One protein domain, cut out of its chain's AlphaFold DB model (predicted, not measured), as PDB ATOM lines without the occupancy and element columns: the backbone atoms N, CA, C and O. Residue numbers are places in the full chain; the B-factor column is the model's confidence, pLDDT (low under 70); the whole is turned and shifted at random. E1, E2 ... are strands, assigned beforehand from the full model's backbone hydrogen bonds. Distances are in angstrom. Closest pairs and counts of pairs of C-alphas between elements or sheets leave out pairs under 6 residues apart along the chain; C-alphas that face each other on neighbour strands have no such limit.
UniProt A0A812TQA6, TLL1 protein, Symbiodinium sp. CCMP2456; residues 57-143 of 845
ATOM      1  N   ARG A  57      -1.488 -12.585  23.861       75.38
ATOM      2  CA  ARG A  57      -1.719 -11.140  23.916       75.38
ATOM      3  C   ARG A  57      -2.245 -10.676  22.551       75.38
ATOM      4  O   ARG A  57      -1.571 -10.941  21.554       75.38
ATOM      5  N   PRO A  58      -3.417 -10.021  22.480       85.50
ATOM      6  CA  PRO A  58      -3.966  -9.559  21.213       85.50
ATOM      7  C   PRO A  58      -3.050  -8.513  20.573       85.50
ATOM      8  O   PRO A  58      -2.538  -7.624  21.261       85.50
ATOM      9  N   VAL A  59      -2.854  -8.622  19.260       89.50
ATOM     10  CA  VAL A  59      -2.019  -7.709  18.462       89.50
ATOM     11  C   VAL A  59      -2.847  -6.916  17.454       89.50
ATOM     12  O   VAL A  59      -3.978  -7.290  17.136       89.50
ATOM     13  N   VAL A  60      -2.314  -5.794  16.981       91.31
ATOM     14  CA  VAL A  60      -2.963  -4.866  16.050       91.31
ATOM     15  C   VAL A  60      -1.918  -4.125  15.213       91.31
ATOM     16  O   VAL A  60      -0.802  -3.866  15.673       91.31
ATOM     17  N   TRP A  61      -2.277  -3.766  13.981       92.44
ATOM     18  CA  TRP A  61      -1.487  -2.843  13.170       92.44
ATOM     19  C   TRP A  61      -1.695  -1.402  13.643       92.44
ATOM     20  O   TRP A  61      -2.833  -0.960  13.789       92.44
ATOM     21  N   VAL A  62      -0.607  -0.645  13.794       92.06
ATOM     22  CA  VAL A  62      -0.654   0.812  13.985       92.06
ATOM     23  C   VAL A  62       0.111   1.475  12.851       92.06
ATOM     24  O   VAL A  62       1.326   1.308  12.730       92.06
ATOM     25  N   ALA A  63      -0.594   2.233  12.016       91.56
ATOM     26  CA  ALA A  63      -0.024   3.058  10.962       91.56
ATOM     27  C   ALA A  63       0.110   4.514  11.433       91.56
ATOM     28  O   ALA A  63      -0.825   5.098  11.982       91.56
ATOM     29  N   GLN A  64       1.281   5.103  11.204       92.06
ATOM     30  CA  GLN A  64       1.586   6.500  11.524       92.06
ATOM     31  C   GLN A  64       0.867   7.470  10.562       92.06
ATOM     32  O   GLN A  64       0.311   7.024   9.554       92.06
ATOM     33  N   PRO A  65       0.846   8.788  10.836       90.75
ATOM     34  CA  PRO A  65       0.308   9.763   9.893       90.75
ATOM     35  C   PRO A  65       1.021   9.742   8.538       90.75
ATOM     36  O   PRO A  65       2.220   9.461   8.452       90.75
ATOM     37  N   PHE A  66       0.292  10.072   7.475       90.12
ATOM     38  CA  PHE A  66       0.882  10.292   6.155       90.12
ATOM     39  C   PHE A  66       1.667  11.610   6.101       90.12
ATOM     40  O   PHE A  66       1.126  12.673   6.401       90.12
ATOM     41  N   SER A  67       2.928  11.541   5.654       88.31
ATOM     42  CA  SER A  67       3.806  12.706   5.485       88.31
ATOM     43  C   SER A  67       3.264  13.716   4.478       88.31
ATOM     44  O   SER A  67       2.432  13.372   3.642       88.31
ATOM     45  N   ASP A  68       3.854  14.909   4.434       87.81
ATOM     46  CA  ASP A  68       3.709  15.837   3.303       87.81
ATOM     47  C   ASP A  68       3.847  15.146   1.930       87.81
ATOM     48  O   ASP A  68       4.565  14.146   1.781       87.81
ATOM     49  N   CYS A  69       3.109  15.679   0.952       87.38
ATOM     50  CA  CYS A  69       3.049  15.173  -0.416       87.38
ATOM     51  C   CYS A  69       4.394  15.411  -1.118       87.38
ATOM     52  O   CYS A  69       5.040  16.440  -0.924       87.38
ATOM     53  N   PHE A  70       4.849  14.457  -1.928       84.75
ATOM     54  CA  PHE A  70       6.108  14.574  -2.663       84.75
ATOM     55  C   PHE A  70       6.008  13.900  -4.036       84.75
ATOM     56  O   PHE A  70       5.155  13.040  -4.270       84.75
ATOM     57  N   ARG A  71       6.909  14.267  -4.955       83.19
ATOM     58  CA  ARG A  71       7.057  13.578  -6.248       83.19
ATOM     59  C   ARG A  71       8.127  12.478  -6.140       83.19
ATOM     60  O   ARG A  71       9.204  12.764  -5.613       83.19
ATOM     61  N   PRO A  72       7.873  11.238  -6.601       80.38
ATOM     62  CA  PRO A  72       8.862  10.158  -6.551       80.38
ATOM     63  C   PRO A  72      10.184  10.489  -7.265       80.38
ATOM     64  O   PRO A  72      10.197  11.232  -8.245       80.38
ATOM     65  N   CYS A  73      11.304   9.923  -6.798       76.25
ATOM     66  CA  CYS A  73      12.631  10.209  -7.375       76.25
ATOM     67  C   CYS A  73      12.822   9.675  -8.806       76.25
ATOM     68  O   CYS A  73      13.661  10.171  -9.561       76.25
ATOM     69  N   THR A  74      12.075   8.642  -9.190       68.94
ATOM     70  CA  THR A  74      12.144   8.017 -10.510       68.94
ATOM     71  C   THR A  74      11.318   8.805 -11.524       68.94
ATOM     72  O   THR A  74      10.103   8.919 -11.410       68.94
ATOM     73  N   SER A  75      11.976   9.323 -12.565       54.09
ATOM     74  CA  SER A  75      11.384  10.215 -13.573       54.09
ATOM     75  C   SER A  75      10.478   9.508 -14.600       54.09
ATOM     76  O   SER A  75      10.593   9.762 -15.803       54.09
ATOM     77  N   SER A  76       9.619   8.589 -14.156       59.31
ATOM     78  CA  SER A  76       8.556   8.033 -14.995       59.31
ATOM     79  C   SER A  76       7.368   9.001 -15.014       59.31
ATOM     80  O   SER A  76       6.918   9.393 -13.937       59.31
ATOM     81  N   PRO A  77       6.823   9.379 -16.186       56.34
ATOM     82  CA  PRO A  77       5.677  10.288 -16.264       56.34
ATOM     83  C   PRO A  77       4.387   9.694 -15.674       56.34
ATOM     84  O   PRO A  77       3.452  10.438 -15.403       56.34
ATOM     85  N   ASP A  78       4.344   8.377 -15.456       60.22
ATOM     86  CA  ASP A  78       3.188   7.665 -14.900       60.22
ATOM     87  C   ASP A  78       3.127   7.703 -13.356       60.22
ATOM     88  O   ASP A  78       2.126   7.298 -12.761       60.22
ATOM     89  N   LEU A  79       4.188   8.165 -12.679       70.00
ATOM     90  CA  LEU A  79       4.277   8.163 -11.215       70.00
ATOM     91  C   LEU A  79       3.659   9.424 -10.597       70.00
ATOM     92  O   LEU A  79       4.283  10.483 -10.518       70.00
ATOM     93  N   LYS A  80       2.421   9.275 -10.116       78.81
ATOM     94  CA  LYS A  80       1.663  10.309  -9.395       78.81
ATOM     95  C   LYS A  80       2.382  10.771  -8.110       78.81
ATOM     96  O   LYS A  80       3.012   9.941  -7.438       78.81
ATOM     97  N   PRO A  81       2.238  12.050  -7.701       85.38
ATOM     98  CA  PRO A  81       2.662  12.492  -6.377       85.38
ATOM     99  C   PRO A  81       1.990  11.644  -5.290       85.38
ATOM    100  O   PRO A  81       0.879  11.136  -5.466       85.38
ATOM    101  N   SER A  82       2.703  11.406  -4.194       86.25
ATOM    102  CA  SER A  82       2.264  10.474  -3.153       86.25
ATOM    103  C   SER A  82       2.670  10.946  -1.756       86.25
ATOM    104  O   SER A  82       3.601  11.732  -1.591       86.25
ATOM    105  N   GLN A  83       1.957  10.461  -0.743       87.69
ATOM    106  CA  GLN A  83       2.330  10.542   0.666       87.69
ATOM    107  C   GLN A  83       2.808   9.161   1.130       87.69
ATOM    108  O   GLN A  83       2.316   8.135   0.652       87.69
ATOM    109  N   LEU A  84       3.734   9.128   2.090       87.69
ATOM    110  CA  LEU A  84       4.212   7.897   2.729       87.69
ATOM    111  C   LEU A  84       3.951   7.940   4.234       87.69
ATOM    112  O   LEU A  84       4.030   9.004   4.849       87.69
ATOM    113  N   ARG A  85       3.713   6.772   4.826       89.56
ATOM    114  CA  ARG A  85       3.714   6.541   6.275       89.56
ATOM    115  C   ARG A  85       4.490   5.274   6.619       89.56
ATOM    116  O   ARG A  85       4.815   4.479   5.741       89.56
ATOM    117  N   THR A  86       4.766   5.073   7.901       91.19
ATOM    118  CA  THR A  86       5.235   3.791   8.445       91.19
ATOM    119  C   THR A  86       4.092   3.064   9.155       91.19
ATOM    120  O   THR A  86       3.064   3.662   9.481       91.19
ATOM    121  N   ARG A  87       4.268   1.766   9.412       92.19
ATOM    122  CA  ARG A  87       3.410   0.967  10.297       92.19
ATOM    123  C   ARG A  87       4.275   0.091  11.201       92.19
ATOM    124  O   ARG A  87       5.440  -0.132  10.886       92.19
ATOM    125  N   GLY A  88       3.687  -0.412  12.277       92.75
ATOM    126  CA  GLY A  88       4.256  -1.469  13.111       92.75
ATOM    127  C   GLY A  88       3.158  -2.390  13.643       92.75
ATOM    128  O   GLY A  88       1.973  -2.049  13.590       92.75
ATOM    129  N   CYS A  89       3.556  -3.557  14.142       93.44
ATOM    130  CA  CYS A  89       2.674  -4.486  14.841       93.44
ATOM    131  C   CYS A  89       2.856  -4.298  16.350       93.44
ATOM    132  O   CYS A  89       3.980  -4.315  16.848       93.44
ATOM    133  N   PHE A  90       1.762  -4.107  17.081       92.62
ATOM    134  CA  PHE A  90       1.786  -3.823  18.516       92.62
ATOM    135  C   PHE A  90       0.823  -4.744  19.257       92.62
ATOM    136  O   PHE A  90      -0.228  -5.109  18.737       92.62
ATOM    137  N   THR A  91       1.149  -5.093  20.497       89.56
ATOM    138  CA  THR A  91       0.154  -5.596  21.455       89.56
ATOM    139  C   THR A  91      -0.783  -4.466  21.884       89.56
ATOM    140  O   THR A  91      -0.383  -3.303  21.909       89.56
ATOM    141  N   ILE A  92      -2.006  -4.797  22.303       84.94
ATOM    142  CA  ILE A  92      -2.975  -3.813  22.830       84.94
ATOM    143  C   ILE A  92      -2.486  -3.025  24.069       84.94
ATOM    144  O   ILE A  92      -3.020  -1.958  24.376       84.94
ATOM    145  N   ASP A  93      -1.444  -3.514  24.748       84.06
ATOM    146  CA  ASP A  93      -0.783  -2.846  25.878       84.06
ATOM    147  C   ASP A  93       0.242  -1.773  25.440       84.06
ATOM    148  O   ASP A  93       0.770  -1.038  26.277       84.06
ATOM    149  N   GLY A  94       0.547  -1.682  24.139       86.62
ATOM    150  CA  GLY A  94       1.526  -0.755  23.563       86.62
ATOM    151  C   GLY A  94       2.954  -1.303  23.406       86.62
ATOM    152  O   GLY A  94       3.857  -0.541  23.072       86.62
ATOM    153  N   GLU A  95       3.189  -2.602  23.632       89.44
ATOM    154  CA  GLU A  95       4.485  -3.252  23.353       89.44
ATOM    155  C   GLU A  95       4.591  -3.590  21.852       89.44
ATOM    156  O   GLU A  95       3.745  -4.323  21.334       89.44
ATOM    157  N   GLU A  96       5.603  -3.052  21.160       92.19
ATOM    158  CA  GLU A  96       5.908  -3.325  19.742       92.19
ATOM    159  C   GLU A  96       6.457  -4.751  19.551       92.19
ATOM    160  O   GLU A  96       7.264  -5.231  20.351       92.19
ATOM    161  N   VAL A  97       6.026  -5.440  18.491       93.62
ATOM    162  CA  VAL A  97       6.347  -6.851  18.211       93.62
ATOM    163  C   VAL A  97       6.570  -7.108  16.708       93.62
ATOM    164  O   VAL A  97       6.358  -6.232  15.874       93.62
ATOM    165  N   SER A  98       7.017  -8.319  16.339       92.75
ATOM    166  CA  SER A  98       7.262  -8.697  14.931       92.75
ATOM    167  C   SER A  98       6.011  -8.515  14.058       92.75
ATOM    168  O   SER A  98       4.938  -8.998  14.425       92.75
ATOM    169  N   GLU A  99       6.167  -7.907  12.871       89.81
ATOM    170  CA  GLU A  99       5.107  -7.797  11.846       89.81
ATOM    171  C   GLU A  99       4.441  -9.151  11.533       89.81
ATOM    172  O   GLU A  99       3.249  -9.203  11.234       89.81
ATOM    173  N   GLU A 100       5.187 -10.255  11.660       88.31
ATOM    174  CA  GLU A 100       4.711 -11.626  11.440       88.31
ATOM    175  C   GLU A 100       3.508 -12.000  12.323       88.31
ATOM    176  O   GLU A 100       2.691 -12.826  11.921       88.31
ATOM    177  N   LEU A 101       3.365 -11.391  13.507       89.19
ATOM    178  CA  LEU A 101       2.236 -11.649  14.410       89.19
ATOM    179  C   LEU A 101       0.944 -10.961  13.946       89.19
ATOM    180  O   LEU A 101      -0.137 -11.496  14.174       89.19
ATOM    181  N   CYS A 102       1.046  -9.822  13.256       88.38
ATOM    182  CA  CYS A 102      -0.098  -9.120  12.668       88.38
ATOM    183  C   CYS A 102      -0.394  -9.561  11.221       88.38
ATOM    184  O   CYS A 102      -1.315  -9.038  10.598       88.38
ATOM    185  N   ALA A 103       0.340 -10.535  10.669       84.62
ATOM    186  CA  ALA A 103       0.205 -10.971   9.273       84.62
ATOM    187  C   ALA A 103      -1.169 -11.580   8.908       84.62
ATOM    188  O   ALA A 103      -1.455 -11.756   7.728       84.62
ATOM    189  N   ALA A 104      -2.010 -11.891   9.902       81.00
ATOM    190  CA  ALA A 104      -3.387 -12.364   9.729       81.00
ATOM    191  C   ALA A 104      -4.458 -11.264   9.926       81.00
ATOM    192  O   ALA A 104      -5.644 -11.580   9.965       81.00
ATOM    193  N   LEU A 105      -4.059  -9.996  10.084       81.81
ATOM    194  CA  LEU A 105      -4.952  -8.843  10.267       81.81
ATOM    195  C   LEU A 105      -4.898  -7.903   9.047       81.81
ATOM    196  O   LEU A 105      -3.836  -7.821   8.419       81.81
ATOM    197  N   PRO A 106      -5.978  -7.147   8.743       79.44
ATOM    198  CA  PRO A 106      -6.008  -6.180   7.640       79.44
ATOM    199  C   PRO A 106      -4.821  -5.211   7.701       79.44
ATOM    200  O   PRO A 106      -4.632  -4.500   8.689       79.44
ATOM    201  N   ARG A 107      -3.973  -5.228   6.665       82.56
ATOM    202  CA  ARG A 107      -2.636  -4.617   6.694       82.56
ATOM    203  C   ARG A 107      -2.678  -3.218   6.064       82.56
ATOM    204  O   ARG A 107      -2.773  -3.122   4.845       82.56
ATOM    205  N   PRO A 108      -2.563  -2.126   6.841       85.38
ATOM    206  CA  PRO A 108      -2.782  -0.776   6.323       85.38
ATOM    207  C   PRO A 108      -1.719  -0.384   5.286       85.38
ATOM    208  O   PRO A 108      -0.517  -0.569   5.522       85.38
ATOM    209  N   ALA A 109      -2.155   0.194   4.161       82.81
ATOM    210  CA  ALA A 109      -1.289   0.646   3.068       82.81
ATOM    211  C   ALA A 109      -0.234   1.669   3.536       82.81
ATOM    212  O   ALA A 109      -0.528   2.524   4.376       82.81
ATOM    213  N   LEU A 110       0.991   1.605   2.996       86.38
ATOM    214  CA  LEU A 110       2.101   2.516   3.351       86.38
ATOM    215  C   LEU A 110       2.164   3.781   2.486       86.38
ATOM    216  O   LEU A 110       2.775   4.773   2.887       86.38
ATOM    217  N   THR A 111       1.526   3.744   1.320       83.94
ATOM    218  CA  THR A 111       1.522   4.798   0.303       83.94
ATOM    219  C   THR A 111       0.076   5.207   0.034       83.94
ATOM    220  O   THR A 111      -0.802   4.350   0.026       83.94
ATOM    221  N   ARG A 112      -0.180   6.492  -0.224       84.56
ATOM    222  CA  ARG A 112      -1.387   6.937  -0.943       84.56
ATOM    223  C   ARG A 112      -1.027   8.031  -1.936       84.56
ATOM    224  O   ARG A 112      -0.054   8.754  -1.719       84.56
ATOM    225  N   HIS A 113      -1.798   8.171  -3.007       85.31
ATOM    226  CA  HIS A 113      -1.628   9.294  -3.928       85.31
ATOM    227  C   HIS A 113      -2.094  10.616  -3.303       85.31
ATOM    228  O   HIS A 113      -2.921  10.639  -2.394       85.31
ATOM    229  N   CYS A 114      -1.555  11.716  -3.814       86.06
ATOM    230  CA  CYS A 114      -1.962  13.085  -3.512       86.06
ATOM    231  C   CYS A 114      -1.722  13.961  -4.750       86.06
ATOM    232  O   CYS A 114      -1.017  13.549  -5.672       86.06
ATOM    233  N   GLY A 115      -2.296  15.162  -4.773       86.81
ATOM    234  CA  GLY A 115      -1.999  16.162  -5.798       86.81
ATOM    235  C   GLY A 115      -1.332  17.399  -5.209       86.81
ATOM    236  O   GLY A 115      -1.656  17.842  -4.104       86.81
ATOM    237  N   CYS A 116      -0.395  17.957  -5.970       86.62
ATOM    238  CA  CYS A 116       0.406  19.126  -5.608       86.62
ATOM    239  C   CYS A 116      -0.315  20.464  -5.864       86.62
ATOM    240  O   CYS A 116       0.283  21.524  -5.692       86.62
ATOM    241  N   GLY A 117      -1.563  20.432  -6.340       87.19
ATOM    242  CA  GLY A 117      -2.417  21.609  -6.518       87.19
ATOM    243  C   GLY A 117      -3.270  21.936  -5.291       87.19
ATOM    244  O   GLY A 117      -3.667  23.088  -5.138       87.19
ATOM    245  N   VAL A 118      -3.526  20.954  -4.416       89.88
ATOM    246  CA  VAL A 118      -4.255  21.127  -3.142       89.88
ATOM    247  C   VAL A 118      -3.371  20.949  -1.907       89.88
ATOM    248  O   VAL A 118      -3.558  21.675  -0.930       89.88
ATOM    249  N   LEU A 119      -2.396  20.031  -1.940       89.94
ATOM    250  CA  LEU A 119      -1.422  19.835  -0.864       89.94
ATOM    251  C   LEU A 119      -0.068  20.447  -1.218       89.94
ATOM    252  O   LEU A 119       0.324  20.513  -2.384       89.94
ATOM    253  N   GLY A 120       0.688  20.813  -0.185       81.50
ATOM    254  CA  GLY A 120       2.076  21.226  -0.343       81.50
ATOM    255  C   GLY A 120       2.957  20.086  -0.850       81.50
ATOM    256  O   GLY A 120       3.022  19.030  -0.218       81.50
ATOM    257  N   CYS A 121       3.667  20.331  -1.953       82.19
ATOM    258  CA  CYS A 121       4.745  19.480  -2.453       82.19
ATOM    259  C   CYS A 121       6.081  20.224  -2.394       82.19
ATOM    260  O   CYS A 121       6.229  21.269  -3.028       82.19
ATOM    261  N   ASP A 122       7.076  19.659  -1.708       71.12
ATOM    262  CA  ASP A 122       8.458  20.126  -1.841       71.12
ATOM    263  C   ASP A 122       9.066  19.550  -3.128       71.12
ATOM    264  O   ASP A 122       9.396  18.367  -3.214       71.12
ATOM    265  N   GLU A 123       9.222  20.392  -4.152       64.94
ATOM    266  CA  GLU A 123       9.809  19.994  -5.438       64.94
ATOM    267  C   GLU A 123      11.307  19.628  -5.346       64.94
ATOM    268  O   GLU A 123      11.862  19.087  -6.304       64.94
ATOM    269  N   ASN A 124      11.963  19.883  -4.208       65.19
ATOM    270  CA  ASN A 124      13.375  19.574  -3.959       65.19
ATOM    271  C   ASN A 124      13.578  18.240  -3.218       65.19
ATOM    272  O   ASN A 124      14.704  17.740  -3.173       65.19
ATOM    273  N   VAL A 125      12.520  17.665  -2.629       67.44
ATOM    274  CA  VAL A 125      12.589  16.447  -1.808       67.44
ATOM    275  C   VAL A 125      11.756  15.343  -2.446       67.44
ATOM    276  O   VAL A 125      10.546  15.247  -2.259       67.44
ATOM    277  N   CYS A 126      12.435  14.458  -3.170       70.81
ATOM    278  CA  CYS A 126      11.854  13.210  -3.647       70.81
ATOM    279  C   CYS A 126      12.129  12.061  -2.661       70.81
ATOM    280  O   CYS A 126      13.081  12.108  -1.876       70.81
ATOM    281  N   LYS A 127      11.304  11.012  -2.710       75.25
ATOM    282  CA  LYS A 127      11.522   9.739  -1.999       75.25
ATOM    283  C   LYS A 127      11.242   8.580  -2.959       75.25
ATOM    284  O   LYS A 127      10.517   8.753  -3.942       75.25
ATOM    285  N   ASP A 128      11.790   7.406  -2.672       74.94
ATOM    286  CA  ASP A 128      11.426   6.175  -3.378       74.94
ATOM    287  C   ASP A 128      10.102   5.614  -2.832       74.94
ATOM    288  O   ASP A 128       9.805   5.731  -1.642       74.94
ATOM    289  N   LEU A 129       9.295   5.010  -3.708       70.31
ATOM    290  CA  LEU A 129       8.034   4.367  -3.331       70.31
ATOM    291  C   LEU A 129       8.286   2.961  -2.769       70.31
ATOM    292  O   LEU A 129       9.118   2.214  -3.287       70.31
ATOM    293  N   HIS A 130       7.542   2.583  -1.729       64.81
ATOM    294  CA  HIS A 130       7.615   1.238  -1.158       64.81
ATOM    295  C   HIS A 130       6.891   0.223  -2.071       64.81
ATOM    296  O   HIS A 130       5.789   0.534  -2.516       64.81
ATOM    297  N   PRO A 131       7.449  -0.977  -2.345       56.50
ATOM    298  CA  PRO A 131       6.864  -1.931  -3.297       56.50
ATOM    299  C   PRO A 131       5.531  -2.553  -2.847       56.50
ATOM    300  O   PRO A 131       4.732  -2.918  -3.703       56.50
ATOM    301  N   ASP A 132       5.251  -2.618  -1.538       57.75
ATOM    302  CA  ASP A 132       3.901  -2.872  -0.991       57.75
ATOM    303  C   ASP A 132       2.997  -1.632  -1.222       57.75
ATOM    304  O   ASP A 132       2.613  -0.947  -0.269       57.75
ATOM    305  N   ALA A 133       2.771  -1.267  -2.487       52.66
ATOM    306  CA  ALA A 133       2.264   0.048  -2.888       52.66
ATOM    307  C   ALA A 133       0.734   0.156  -2.980       52.66
ATOM    308  O   ALA A 133       0.214   1.267  -2.896       52.66
ATOM    309  N   GLU A 134       0.042  -0.962  -3.202       51.38
ATOM    310  CA  GLU A 134      -1.387  -0.984  -3.525       51.38
ATOM    311  C   GLU A 134      -2.260  -1.271  -2.302       51.38
ATOM    312  O   GLU A 134      -1.852  -1.945  -1.352       51.38
ATOM    313  N   ASP A 135      -3.469  -0.719  -2.341       46.69
ATOM    314  CA  ASP A 135      -4.451  -0.807  -1.273       46.69
ATOM    315  C   ASP A 135      -5.153  -2.169  -1.335       46.69
ATOM    316  O   ASP A 135      -5.882  -2.469  -2.283       46.69
ATOM    317  N   THR A 136      -4.902  -3.033  -0.349       42.59
ATOM    318  CA  THR A 136      -5.641  -4.294  -0.216       42.59
ATOM    319  C   THR A 136      -7.007  -3.979   0.378       42.59
ATOM    320  O   THR A 136      -7.150  -3.974   1.600       42.59
ATOM    321  N   THR A 137      -7.952  -3.678  -0.515       40.56
ATOM    322  CA  THR A 137      -9.362  -3.342  -0.258       40.56
ATOM    323  C   THR A 137      -9.963  -4.112   0.914       40.56
ATOM    324  O   THR A 137      -9.762  -5.325   1.016       40.56
ATOM    325  N   ASP A 138     -10.739  -3.419   1.748       40.22
ATOM    326  CA  ASP A 138     -11.455  -4.018   2.873       40.22
ATOM    327  C   ASP A 138     -12.299  -5.227   2.416       40.22
ATOM    328  O   ASP A 138     -13.125  -5.130   1.511       40.22
ATOM    329  N   ASN A 139     -12.084  -6.388   3.048       37.31
ATOM    330  CA  ASN A 139     -12.966  -7.543   2.886       37.31
ATOM    331  C   ASN A 139     -14.204  -7.321   3.767       37.31
ATOM    332  O   ASN A 139     -14.123  -7.472   4.986       37.31
ATOM    333  N   GLU A 140     -15.343  -6.996   3.158       45.09
ATOM    334  CA  GLU A 140     -16.584  -6.640   3.872       45.09
ATOM    335  C   GLU A 140     -17.220  -7.811   4.667       45.09
ATOM    336  O   GLU A 140     -18.083  -7.584   5.511       45.09
ATOM    337  N   ASP A 141     -16.768  -9.054   4.451       40.16
ATOM    338  CA  ASP A 141     -17.342 -10.296   5.012       40.16
ATOM    339  C   ASP A 141     -16.797 -10.730   6.403       40.16
ATOM    340  O   ASP A 141     -17.206 -11.768   6.932       40.16
ATOM    341  N   ASP A 142     -15.851 -10.001   7.007       50.22
ATOM    342  CA  ASP A 142     -15.134 -10.432   8.225       50.22
ATOM    343  C   ASP A 142     -15.676  -9.757   9.509       50.22
ATOM    344  O   ASP A 142     -15.727  -8.528   9.591       50.22
ATOM    345  N   GLU A 143     -16.024 -10.531  10.556       59.53
ATOM    346  CA  GLU A 143     -16.538  -9.998  11.840       59.53
ATOM    347  C   GLU A 143     -15.619  -8.879  12.372       59.53
ATOM    348  O   GLU A 143     -14.446  -9.123  12.649       59.53
TER     349      GLU A 143
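This is residues 57 to 143 of the 845 residues of the protein "TLL1 protein" of Symbiodinium sp. CCMP2456 (UniProt A0A812TQA6). The model has little regular structure: two small two-stranded sheets, E1 with E3 and E2 with E4, follow one another along the longest axis, E2 running on into E3, amid long loops. The 87 residues include no named helix and four strands, E1 to E4 in order, both sheets antiparallel; the class is all strand, over just 16 residues. It is loose, radius of gyration of the C-alphas 15.5 A, and only just elongated, spanning 44 by 29 by 22 A.

E1, residues 59 to 63, begins at C-alpha (-2.019, -7.709, 18.462); E3 is residues 87 to 91; each spans 13.3 A. E2, residues 82 to 84, spans 6.7 A; E4, residues 111 to 113, spans 6.9 A, ending at C-alpha (-1.628, 9.294, -3.928).

E1 and E3 are antiparallel at 152 degrees, with N 60 and O 90 2.8 A apart, within hydrogen-bond range. E2 runs on into E3 at 33 degrees. E2 and E4 are antiparallel at 156 degrees, N 83 and O 112 2.8 A apart, within range. E1 and E4 are apart.

The C-alphas of Arg 57 and Pro 77, the farthest apart, are 46.1 A apart. The printed part has no cut. Links E1 to E2 and E3 to E4 are long. Residues 74 to 78, 123 to 125 and 130 to 143 have pLDDT under 70.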